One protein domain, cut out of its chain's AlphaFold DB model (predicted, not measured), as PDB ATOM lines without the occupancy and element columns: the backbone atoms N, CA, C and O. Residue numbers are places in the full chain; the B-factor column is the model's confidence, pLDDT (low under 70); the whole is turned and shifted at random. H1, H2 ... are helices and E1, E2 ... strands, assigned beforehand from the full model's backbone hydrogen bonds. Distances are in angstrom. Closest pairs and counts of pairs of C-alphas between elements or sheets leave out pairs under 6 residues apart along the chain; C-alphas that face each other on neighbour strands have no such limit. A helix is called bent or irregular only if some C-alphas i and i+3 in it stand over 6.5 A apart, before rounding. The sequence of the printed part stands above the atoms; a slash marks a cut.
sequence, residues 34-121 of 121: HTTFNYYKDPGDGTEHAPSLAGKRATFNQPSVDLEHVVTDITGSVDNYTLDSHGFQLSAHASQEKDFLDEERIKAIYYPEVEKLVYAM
ATOM      1  N   HIS A  34     183.698 121.201 183.952       97.38
ATOM      2  CA  HIS A  34     184.006 120.825 185.328       97.38
ATOM      3  C   HIS A  34     185.512 120.615 185.457       97.38
ATOM      4  O   HIS A  34     186.100 119.850 184.692       97.38
ATOM      5  N   THR A  35     186.142 121.315 186.392       97.50
ATOM      6  CA  THR A  35     187.593 121.277 186.577       97.50
ATOM      7  C   THR A  35     187.967 121.597 188.020       97.50
ATOM      8  O   THR A  35     187.120 121.962 188.833       97.50
ATOM      9  N   THR A  36     189.250 121.476 188.333       97.62
ATOM     10  CA  THR A  36     189.810 121.760 189.650       97.62
ATOM     11  C   THR A  36     190.720 122.977 189.553       97.62
ATOM     12  O   THR A  36     191.648 123.006 188.744       97.62
ATOM     13  N   PHE A  37     190.467 123.993 190.373       97.12
ATOM     14  CA  PHE A  37     191.352 125.146 190.517       97.12
ATOM     15  C   PHE A  37     192.257 124.960 191.729       97.12
ATOM     16  O   PHE A  37     191.829 124.483 192.777       97.12
ATOM     17  N   ASN A  38     193.517 125.356 191.564       94.94
ATOM     18  CA  ASN A  38     194.520 125.327 192.618       94.94
ATOM     19  C   ASN A  38     194.595 126.726 193.233       94.94
ATOM     20  O   ASN A  38     195.096 127.656 192.600       94.94
ATOM     21  N   TYR A  39     194.099 126.879 194.454       92.00
ATOM     22  CA  TYR A  39     194.183 128.129 195.203       92.00
ATOM     23  C   TYR A  39     195.357 128.100 196.161       92.00
ATOM     24  O   TYR A  39     195.744 127.037 196.638       92.00
ATOM     25  N   TYR A  40     195.907 129.265 196.489       90.62
ATOM     26  CA  TYR A  40     196.858 129.347 197.590       90.62
ATOM     27  C   TYR A  40     196.177 128.958 198.904       90.62
ATOM     28  O   TYR A  40     195.085 129.437 199.216       90.62
ATOM     29  N   LYS A  41     196.837 128.103 199.682       90.31
ATOM     30  CA  LYS A  41     196.363 127.707 201.003       90.31
ATOM     31  C   LYS A  41     196.858 128.706 202.044       90.31
ATOM     32  O   LYS A  41     197.950 128.545 202.588       90.31
ATOM     33  N   ASP A  42     196.029 129.709 202.310       87.38
ATOM     34  CA  ASP A  42     196.283 130.712 203.344       87.38
ATOM     35  C   ASP A  42     196.331 130.059 204.742       87.38
ATOM     36  O   ASP A  42     195.387 129.346 205.108       87.38
ATOM     37  N   PRO A  43     197.419 130.243 205.520       86.19
ATOM     38  CA  PRO A  43     197.491 129.779 206.904       86.19
ATOM     39  C   PRO A  43     196.450 130.432 207.831       86.19
ATOM     40  O   PRO A  43     196.159 129.869 208.887       86.19
ATOM     41  N   GLY A  44     195.868 131.578 207.457       85.50
ATOM     42  CA  GLY A  44     194.826 132.275 208.216       85.50
ATOM     43  C   GLY A  44     195.323 132.948 209.501       85.50
ATOM     44  O   GLY A  44     194.519 133.441 210.289       85.50
ATOM     45  N   ASP A  45     196.637 132.972 209.724       88.19
ATOM     46  CA  ASP A  45     197.307 133.610 210.864       88.19
ATOM     47  C   ASP A  45     197.670 135.084 210.598       88.19
ATOM     48  O   ASP A  45     198.238 135.754 211.463       88.19
ATOM     49  N   GLY A  46     197.320 135.597 209.413       82.50
ATOM     50  CA  GLY A  46     197.612 136.962 208.980       82.50
ATOM     51  C   GLY A  46     199.064 137.178 208.552       82.50
ATOM     52  O   GLY A  46     199.471 138.326 208.371       82.50
ATOM     53  N   THR A  47     199.857 136.112 208.407       85.44
ATOM     54  CA  THR A  47     201.213 136.221 207.867       85.44
ATOM     55  C   THR A  47     201.185 136.565 206.381       85.44
ATOM     56  O   THR A  47     200.371 136.060 205.610       85.44
ATOM     57  N   GLU A  48     202.082 137.460 205.967       82.06
ATOM     58  CA  GLU A  48     202.213 137.812 204.555       82.06
ATOM     59  C   GLU A  48     202.742 136.630 203.740       82.06
ATOM     60  O   GLU A  48     203.602 135.858 204.177       82.06
ATOM     61  N   HIS A  49     202.271 136.535 202.499       80.69
ATOM     62  CA  HIS A  49     202.747 135.532 201.561       80.69
ATOM     63  C   HIS A  49     204.233 135.741 201.254       80.69
ATOM     64  O   HIS A  49     204.653 136.811 200.809       80.69
ATOM     65  N   ALA A  50     205.034 134.688 201.430       83.12
ATOM     66  CA  ALA A  50     206.453 134.736 201.106       83.12
ATOM     67  C   ALA A  50     206.670 134.934 199.589       83.12
ATOM     68  O   ALA A  50     206.041 134.244 198.780       83.12
ATOM     69  N   PRO A  51     207.590 135.821 199.172       85.88
ATOM     70  CA  PRO A  51     207.837 136.068 197.761       85.88
ATOM     71  C   PRO A  51     208.532 134.880 197.089       85.88
ATOM     72  O   PRO A  51     209.405 134.217 197.658       85.88
ATOM     73  N   SER A  52     208.200 134.678 195.818       86.88
ATOM     74  CA  SER A  52     208.940 133.800 194.916       86.88
ATOM     75  C   SER A  52     210.238 134.494 194.481       86.88
ATOM     76  O   SER A  52     210.206 135.547 193.846       86.88
ATOM     77  N   LEU A  53     211.397 133.936 194.845       86.94
ATOM     78  CA  LEU A  53     212.711 134.525 194.571       86.94
ATOM     79  C   LEU A  53     213.397 133.824 193.396       86.94
ATOM     80  O   LEU A  53     213.733 132.636 193.463       86.94
ATOM     81  N   ALA A  54     213.681 134.581 192.333       86.94
ATOM     82  CA  ALA A  54     214.417 134.088 191.172       86.94
ATOM     83  C   ALA A  54     215.753 133.433 191.583       86.94
ATOM     84  O   ALA A  54     216.489 133.938 192.431       86.94
ATOM     85  N   GLY A  55     216.058 132.268 191.006       89.00
ATOM     86  CA  GLY A  55     217.254 131.484 191.341       89.00
ATOM     87  C   GLY A  55     217.148 130.631 192.615       89.00
ATOM     88  O   GLY A  55     218.001 129.770 192.828       89.00
ATOM     89  N   LYS A  56     216.092 130.775 193.428       86.56
ATOM     90  CA  LYS A  56     215.845 129.951 194.624       86.56
ATOM     91  C   LYS A  56     214.603 129.081 194.444       86.56
ATOM     92  O   LYS A  56     213.527 129.401 194.942       86.56
ATOM     93  N   ARG A  57     214.775 127.919 193.804       82.56
ATOM     94  CA  ARG A  57     213.684 126.960 193.516       82.56
ATOM     95  C   ARG A  57     212.831 126.588 194.735       82.56
ATOM     96  O   ARG A  57     211.633 126.385 194.586       82.56
ATOM     97  N   ALA A  58     213.423 126.547 195.929       80.50
ATOM     98  CA  ALA A  58     212.708 126.252 197.171       80.50
ATOM     99  C   ALA A  58     211.584 127.259 197.499       80.50
ATOM    100  O   ALA A  58     210.656 126.905 198.212       80.50
ATOM    101  N   THR A  59     211.643 128.486 196.967       81.25
ATOM    102  CA  THR A  59     210.618 129.528 197.183       81.25
ATOM    103  C   THR A  59     209.439 129.445 196.209       81.25
ATOM    104  O   THR A  59     208.449 130.152 196.377       81.25
ATOM    105  N   PHE A  60     209.529 128.581 195.191       80.94
ATOM    106  CA  PHE A  60     208.510 128.461 194.143       80.94
ATOM    107  C   PHE A  60     207.377 127.512 194.520       80.94
ATOM    108  O   PHE A  60     206.285 127.623 193.974       80.94
ATOM    109  N   ASN A  61     207.630 126.577 195.437       82.38
ATOM    110  CA  ASN A  61     206.611 125.644 195.888       82.38
ATOM    111  C   ASN A  61     205.810 126.279 197.028       82.38
ATOM    112  O   ASN A  61     206.314 126.402 198.143       82.38
ATOM    113  N   GLN A  62     204.582 126.690 196.731       82.94
ATOM    114  CA  GLN A  62     203.652 127.267 197.697       82.94
ATOM    115  C   GLN A  62     202.556 126.245 198.015       82.94
ATOM    116  O   GLN A  62     202.151 125.499 197.119       82.94
ATOM    117  N   PRO A  63     202.076 126.170 199.266       88.81
ATOM    118  CA  PRO A  63     200.987 125.269 199.607       88.81
ATOM    119  C   PRO A  63     199.719 125.685 198.852       88.81
ATOM    120  O   PRO A  63     199.334 126.856 198.867       88.81
ATOM    121  N   SER A  64     199.066 124.722 198.205       91.94
ATOM    122  CA  SER A  64     197.809 124.932 197.492       91.94
ATOM    123  C   SER A  64     196.672 124.087 198.066       91.94
ATOM    124  O   SER A  64     196.887 123.125 198.812       91.94
ATOM    125  N   VAL A  65     195.447 124.491 197.747       94.94
ATOM    126  CA  VAL A  65     194.217 123.739 197.974       94.94
ATOM    127  C   VAL A  65     193.469 123.602 196.655       94.94
ATOM    128  O   VAL A  65     193.271 124.579 195.929       94.94
ATOM    129  N   ASP A  66     193.061 122.376 196.368       96.94
ATOM    130  CA  ASP A  66     192.321 122.019 195.167       96.94
ATOM    131  C   ASP A  66     190.826 122.175 195.434       96.94
ATOM    132  O   ASP A  66     190.288 121.546 196.346       96.94
ATOM    133  N   LEU A  67     190.156 123.015 194.646       97.12
ATOM    134  CA  LEU A  67     188.713 123.230 194.725       97.12
ATOM    135  C   LEU A  67     188.059 122.908 193.382       97.12
ATOM    136  O   LEU A  67     188.530 123.337 192.328       97.12
ATOM    137  N   GLU A  68     186.975 122.137 193.415       97.50
ATOM    138  CA  GLU A  68     186.186 121.837 192.221       97.50
ATOM    139  C   GLU A  68     185.336 123.044 191.818       97.50
ATOM    140  O   GLU A  68     184.611 123.622 192.630       97.50
ATOM    141  N   HIS A  69     185.398 123.401 190.537       97.69
ATOM    142  CA  HIS A  69     184.651 124.505 189.952       97.69
ATOM    143  C   HIS A  69     184.057 124.133 188.597       97.69
ATOM    144  O   HIS A  69     184.546 123.263 187.872       97.69
ATOM    145  N   VAL A  70     182.996 124.853 188.241       97.56
ATOM    146  CA  VAL A  70     182.384 124.800 186.915       97.56
ATOM    147  C   VAL A  70     182.693 126.103 186.190       97.56
ATOM    148  O   VAL A  70     182.224 127.169 186.587       97.56
ATOM    149  N   VAL A  71     183.468 126.017 185.113       95.38
ATOM    150  CA  VAL A  71     183.675 127.129 184.183       95.38
ATOM    151  C   VAL A  71     182.472 127.178 183.252       95.38
ATOM    152  O   VAL A  71     182.221 126.227 182.512       95.38
ATOM    153  N   THR A  72     181.712 128.270 183.324       94.31
ATOM    154  CA  THR A  72     180.507 128.460 182.509       94.31
ATOM    155  C   THR A  72     180.877 129.087 181.173       94.31
ATOM    156  O   THR A  72     181.526 130.130 181.137       94.31
ATOM    157  N   ASP A  73     180.467 128.450 180.082       93.88
ATOM    158  CA  ASP A  73     180.630 128.990 178.736       93.88
ATOM    159  C   ASP A  73     179.450 129.913 178.419       93.88
ATOM    160  O   ASP A  73     178.298 129.485 178.404       93.88
ATOM    161  N   ILE A  74     179.751 131.191 178.190       92.69
ATOM    162  CA  ILE A  74     178.756 132.245 177.955       92.69
ATOM    163  C   ILE A  74     178.454 132.465 176.463       92.69
ATOM    164  O   ILE A  74     177.758 133.420 176.105       92.69
ATOM    165  N   THR A  75     178.988 131.619 175.574       90.50
ATOM    166  CA  THR A  75     178.770 131.713 174.125       90.50
ATOM    167  C   THR A  75     177.274 131.695 173.802       90.50
ATOM    168  O   THR A  75     176.545 130.785 174.184       90.50
ATOM    169  N   GLY A  76     176.804 132.715 173.077       89.25
ATOM    170  CA  GLY A  76     175.391 132.872 172.706       89.25
ATOM    171  C   GLY A  76     174.504 133.530 173.770       89.25
ATOM    172  O   GLY A  76     173.340 133.802 173.493       89.25
ATOM    173  N   SER A  77     175.041 133.832 174.955       91.00
ATOM    174  CA  SER A  77     174.327 134.519 176.040       91.00
ATOM    175  C   SER A  77     175.124 135.682 176.637       91.00
ATOM    176  O   SER A  77     174.883 136.068 177.777       91.00
ATOM    177  N   VAL A  78     176.092 136.215 175.892       90.75
ATOM    178  CA  VAL A  78     177.021 137.259 176.355       90.75
ATOM    179  C   VAL A  78     176.281 138.519 176.811       90.75
ATOM    180  O   VAL A  78     176.623 139.081 177.846       90.75
ATOM    181  N   ASP A  79     175.213 138.898 176.106       90.75
ATOM    182  CA  ASP A  79     174.431 140.110 176.389       90.75
ATOM    183  C   ASP A  79     173.661 140.054 177.725       90.75
ATOM    184  O   ASP A  79     173.185 141.076 178.212       90.75
ATOM    185  N   ASN A  80     173.551 138.874 178.350       92.50
ATOM    186  CA  ASN A  80     172.921 138.721 179.666       92.50
ATOM    187  C   ASN A  80     173.842 139.144 180.827       92.50
ATOM    188  O   ASN A  80     173.382 139.243 181.966       92.50
ATOM    189  N   TYR A  81     175.134 139.355 180.561       92.44
ATOM    190  CA  TYR A  81     176.134 139.714 181.562       92.44
ATOM    191  C   TYR A  81     176.402 141.214 181.499       92.44
ATOM    192  O   TYR A  81     177.157 141.689 180.651       92.44
ATOM    193  N   THR A  82     175.749 141.953 182.395       92.44
ATOM    194  CA  THR A  82     175.895 143.409 182.513       92.44
ATOM    195  C   THR A  82     176.686 143.794 183.756       92.44
ATOM    196  O   THR A  82     176.755 143.039 184.734       92.44
ATOM    197  N   LEU A  83     177.230 145.012 183.745       90.12
ATOM    198  CA  LEU A  83     178.018 145.537 184.857       90.12
ATOM    199  C   LEU A  83     177.220 145.554 186.172       90.12
ATOM    200  O   LEU A  83     177.732 145.112 187.196       90.12
ATOM    201  N   ASP A  84     175.948 145.961 186.133       90.44
ATOM    202  CA  ASP A  84     175.083 146.030 187.319       90.44
ATOM    203  C   ASP A  84     174.720 144.659 187.906       90.44
ATOM    204  O   ASP A  84     174.480 144.533 189.106       90.44
ATOM    205  N   SER A  85     174.646 143.623 187.065       92.69
ATOM    206  CA  SER A  85     174.188 142.294 187.484       92.69
ATOM    207  C   SER A  85     175.330 141.378 187.917       92.69
ATOM    208  O   SER A  85     175.200 140.666 188.911       92.69
ATOM    209  N   HIS A  86     176.446 141.392 187.185       94.00
ATOM    210  CA  HIS A  86     177.557 140.455 187.374       94.00
ATOM    211  C   HIS A  86     178.881 141.144 187.724       94.00
ATOM    212  O   HIS A  86     179.872 140.461 187.986       94.00
ATOM    213  N   GLY A  87     178.928 142.479 187.728       91.62
ATOM    214  CA  GLY A  87     180.158 143.238 187.956       91.62
ATOM    215  C   GLY A  87     181.110 143.256 186.757       91.62
ATOM    216  O   GLY A  87     182.209 143.793 186.867       91.62
ATOM    217  N   PHE A  88     180.709 142.694 185.611       92.31
ATOM    218  CA  PHE A  88     181.445 142.768 184.352       92.31
ATOM    219  C   PHE A  88     180.484 142.747 183.161       92.31
ATOM    220  O   PHE A  88     179.379 142.218 183.247       92.31
ATOM    221  N   GLN A  89     180.938 143.291 182.035       92.38
ATOM    222  CA  GLN A  89     180.224 143.265 180.765       92.38
ATOM    223  C   GLN A  89     181.229 143.143 179.625       92.38
ATOM    224  O   GLN A  89     182.304 143.745 179.668       92.38
ATOM    225  N   LEU A  90     180.890 142.359 178.605       91.31
ATOM    226  CA  LEU A  90     181.711 142.241 177.407       91.31
ATOM    227  C   LEU A  90     181.264 143.305 176.403       91.31
ATOM    228  O   LEU A  90     180.093 143.373 176.045       91.31
ATOM    229  N   SER A  91     182.207 144.119 175.935       89.00
ATOM    230  CA  SER A  91     181.963 145.124 174.902       89.00
ATOM    231  C   SER A  91     182.858 144.858 173.700       89.00
ATOM    232  O   SER A  91     184.079 144.746 173.827       89.00
ATOM    233  N   ALA A  92     182.248 144.739 172.521       88.56
ATOM    234  CA  ALA A  92     182.968 144.615 171.262       88.56
ATOM    235  C   ALA A  92     183.476 145.998 170.831       88.56
ATOM    236  O   ALA A  92     182.831 146.699 170.053       88.56
ATOM    237  N   HIS A  93     184.636 146.392 171.352       90.31
ATOM    238  CA  HIS A  93     185.255 147.678 171.056       90.31
ATOM    239  C   HIS A  93     186.716 147.520 170.639       90.31
ATOM    240  O   HIS A  93     187.489 146.800 171.270       90.31
ATOM    241  N   ALA A  94     187.113 148.216 169.575       92.00
ATOM    242  CA  ALA A  94     188.488 148.216 169.099       92.00
ATOM    243  C   ALA A  94     189.231 149.452 169.627       92.00
ATOM    244  O   ALA A  94     188.992 150.555 169.146       92.00
ATOM    245  N   SER A  95     190.170 149.243 170.560       91.81
ATOM    246  CA  SER A  95     191.026 150.309 171.116       91.81
ATOM    247  C   SER A  95     191.796 151.058 170.025       91.81
ATOM    248  O   SER A  95     192.344 150.415 169.121       91.81
ATOM    249  N   GLN A  96     191.881 152.385 170.123       92.31
ATOM    250  CA  GLN A  96     192.725 153.208 169.247       92.31
ATOM    251  C   GLN A  96     194.214 153.080 169.587       92.31
ATOM    252  O   GLN A  96     195.052 153.096 168.685       92.31
ATOM    253  N   GLU A  97     194.544 152.922 170.869       91.50
ATOM    254  CA  GLU A  97     195.898 152.589 171.312       91.50
ATOM    255  C   GLU A  97     196.178 151.098 171.074       91.50
ATOM    256  O   GLU A  97     195.327 150.249 171.373       91.50
ATOM    257  N   LYS A  98     197.345 150.779 170.504       91.56
ATOM    258  CA  LYS A  98     197.720 149.415 170.085       91.56
ATOM    259  C   LYS A  98     199.058 148.957 170.644       91.56
ATOM    260  O   LYS A  98     199.204 147.765 170.894       91.56
ATOM    261  N   ASP A  99     199.996 149.877 170.839       91.88
ATOM    262  CA  ASP A  99     201.372 149.535 171.181       91.88
ATOM    263  C   ASP A  99     201.581 149.549 172.701       91.88
ATOM    264  O   ASP A  99     202.364 148.761 173.219       91.88
ATOM    265  N   PHE A 100     200.849 150.398 173.436       92.06
ATOM    266  CA  PHE A 100     200.911 150.494 174.906       92.06
ATOM    267  C   PHE A 100     202.337 150.692 175.466       92.06
ATOM    268  O   PHE A 100     202.641 150.271 176.583       92.06
ATOM    269  N   LEU A 101     203.218 151.348 174.702       95.25
ATOM    270  CA  LEU A 101     204.617 151.589 175.086       95.25
ATOM    271  C   LEU A 101     204.861 152.983 175.682       95.25
ATOM    272  O   LEU A 101     205.849 153.180 176.383       95.25
ATOM    273  N   ASP A 102     203.986 153.947 175.388       95.50
ATOM    274  CA  ASP A 102     204.131 155.350 175.780       95.50
ATOM    275  C   ASP A 102     203.035 155.738 176.779       95.50
ATOM    276  O   ASP A 102     201.846 155.766 176.453       95.50
ATOM    277  N   GLU A 103     203.445 156.041 178.009       95.88
ATOM    278  CA  GLU A 103     202.539 156.380 179.104       95.88
ATOM    279  C   GLU A 103     201.723 157.655 178.837       95.88
ATOM    280  O   GLU A 103     200.532 157.706 179.161       95.88
ATOM    281  N   GLU A 104     202.332 158.681 178.240       95.94
ATOM    282  CA  GLU A 104     201.649 159.945 177.951       95.94
ATOM    283  C   GLU A 104     200.570 159.724 176.896       95.94
ATOM    284  O   GLU A 104     199.438 160.197 177.035       95.94
ATOM    285  N   ARG A 105     200.890 158.923 175.877       94.44
ATOM    286  CA  ARG A 105     199.951 158.545 174.823       94.44
ATOM    287  C   ARG A 105     198.798 157.691 175.353       94.44
ATOM    288  O   ARG A 105     197.645 157.970 175.022       94.44
ATOM    289  N   ILE A 106     199.077 156.704 176.207       96.31
ATOM    290  CA  ILE A 106     198.042 155.879 176.856       96.31
ATOM    291  C   ILE A 106     197.081 156.770 177.650       96.31
ATOM    292  O   ILE A 106     195.865 156.660 177.498       96.31
ATOM    293  N   LYS A 107     197.608 157.695 178.457       95.94
ATOM    294  CA  LYS A 107     196.783 158.629 179.239       95.94
ATOM    295  C   LYS A 107     195.963 159.565 178.354       95.94
ATOM    296  O   LYS A 107     194.825 159.872 178.693       95.94
ATOM    297  N   ALA A 108     196.520 160.016 177.234       95.19
ATOM    298  CA  ALA A 108     195.843 160.943 176.335       95.19
ATOM    299  C   ALA A 108     194.751 160.283 175.476       95.19
ATOM    300  O   ALA A 108     193.767 160.942 175.141       95.19
ATOM    301  N   ILE A 109     194.914 159.009 175.101       95.12
ATOM    302  CA  ILE A 109     194.032 158.320 174.144       95.12
ATOM    303  C   ILE A 109     193.192 157.244 174.833       95.12
ATOM    304  O   ILE A 109     191.964 157.310 174.806       95.12
ATOM    305  N   TYR A 110     193.850 156.269 175.461       95.44
ATOM    306  CA  TYR A 110     193.202 155.059 175.966       95.44
ATOM    307  C   TYR A 110     192.308 155.340 177.179       95.44
ATOM    308  O   TYR A 110     191.202 154.816 177.264       95.44
ATOM    309  N   TYR A 111     192.734 156.201 178.109       95.31
ATOM    310  CA  TYR A 111     191.941 156.484 179.316       95.31
ATOM    311  C   TYR A 111     190.606 157.179 178.980       95.31
ATOM    312  O   TYR A 111     189.562 156.644 179.358       95.31
ATOM    313  N   PRO A 112     190.577 158.281 178.197       96.12
ATOM    314  CA  PRO A 112     189.317 158.899 177.777       96.12
ATOM    315  C   PRO A 112     188.435 157.982 176.922       96.12
ATOM    316  O   PRO A 112     187.213 158.123 176.905       96.12
ATOM    317  N   GLU A 113     189.041 157.073 176.158       94.69
ATOM    318  CA  GLU A 113     188.325 156.065 175.379       94.69
ATOM    319  C   GLU A 113     187.595 155.070 176.289       94.69
ATOM    320  O   GLU A 113     186.392 154.867 176.119       94.69
ATOM    321  N   VAL A 114     188.281 154.517 177.292       93.25
ATOM    322  CA  VAL A 114     187.680 153.604 178.275       93.25
ATOM    323  C   VAL A 114     186.604 154.306 179.101       93.25
ATOM    324  O   VAL A 114     185.538 153.732 179.304       93.25
ATOM    325  N   GLU A 115     186.819 155.557 179.519       93.56
ATOM    326  CA  GLU A 115     185.794 156.338 180.222       93.56
ATOM    327  C   GLU A 115     184.503 156.441 179.403       93.56
ATOM    328  O   GLU A 115     183.418 156.165 179.912       93.56
ATOM    329  N   LYS A 116     184.606 156.768 178.107       92.81
ATOM    330  CA  LYS A 116     183.438 156.830 177.215       92.81
ATOM    331  C   LYS A 116     182.738 155.486 177.078       92.81
ATOM    332  O   LYS A 116     181.515 155.475 177.000       92.81
ATOM    333  N   LEU A 117     183.484 154.381 177.038       90.75
ATOM    334  CA  LEU A 117     182.892 153.046 176.996       90.75
ATOM    335  C   LEU A 117     182.103 152.767 178.266       90.75
ATOM    336  O   LEU A 117     180.953 152.369 178.164       90.75
ATOM    337  N   VAL A 118     182.688 153.016 179.437       88.69
ATOM    338  CA  VAL A 118     182.024 152.769 180.724       88.69
ATOM    339  C   VAL A 118     180.768 153.628 180.880       88.69
ATOM    340  O   VAL A 118     179.768 153.135 181.380       88.69
ATOM    341  N   TYR A 119     180.776 154.881 180.412       87.94
ATOM    342  CA  TYR A 119     179.588 155.745 180.456       87.94
ATOM    343  C   TYR A 119     178.510 155.415 179.412       87.94
ATOM    344  O   TYR A 119     177.390 155.907 179.534       87.94
ATOM    345  N   ALA A 120     178.847 154.672 178.356       83.44
ATOM    346  CA  ALA A 120     177.910 154.301 177.295       83.44
ATOM    347  C   ALA A 120     177.205 152.954 177.542       83.44
ATOM    348  O   ALA A 120     176.310 152.603 176.770       83.44
ATOM    349  N   MET A 121     177.639 152.206 178.564       74.62
ATOM    350  CA  MET A 121     177.013 150.968 179.047       74.62
ATOM    351  C   MET A 121     175.881 151.294 180.018       74.62
ATOM    352  O   MET A 121     174.859 150.580 179.943       74.62
TER     353      MET A 121
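What this domain is: This is residues 34 to 121 of the 121 residues of an uncharacterized protein of Alternaria arborescens (UniProt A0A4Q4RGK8). What shape does the printed part make? It is an open horseshoe with an empty middle: a two-strand hairpin, E1 and E2, with its long loop makes one arm, and H2 with the stretch before it makes the other. Residues 72 to 82 bridge the arms, and the short H1 follows at the far end of this bridge. What is it built of? The 88 residues printed hold E1, E2, H1 and H2 in that order, a mixed class with an antiparallel sheet, E1 - E2, and only 37 residues in named elements. It is extended, with a radius of gyration of the C-alphas of 20.0 A and spans of 46 by 37 by 24 A.

How they stand to each other: How do the strands pair? E1, residues 34 to 40, and E2, residues 64 to 71, form an antiparallel hairpin at 146 degrees; N 35 and O 69 are 2.9 A apart, N 67 and O 37 2.9 A, within hydrogen-bond range. E2 bends by 59 degrees at residue 68. Where are the helices? H1, residues 83 to 86, and H2, residues 103 to 120, are apart from E1 and from each other; H2 is also apart from E2. How are their backbones? In H2, 12 of 14 O i to N i+4 pairs are within hydrogen-bond range; H1 is too short for such a pair, and its one O i to N i+3 pair is not within range.

Where its parts are: Where does E1 begin? C-alpha 34 is at (184.006, 120.825, 185.328); E1 is 19.7 A long, E2 19.5 A and H1 5.7 A. Where does H2 end? C-alpha 120 is at (177.910, 154.301, 177.295), after 24.8 A. H2 has a kink of 30 degrees near residue 110 and is only just irregular: C-alphas 108 and 111 are 6.6 A apart.

The domain as a whole: How large is it? The two C-alphas farthest apart, those of Ala 58 and Ala 120, are 48.9 A apart. Which links are long? E1 to E2, E2 to H1 and H1 to H2 are long, with 23, 11 and 16 residues; residues 53 to 58 stand free. Is it whole and confident? The printed part has no cut, its mean pLDDT is 90.8, and no printed residue is under 70.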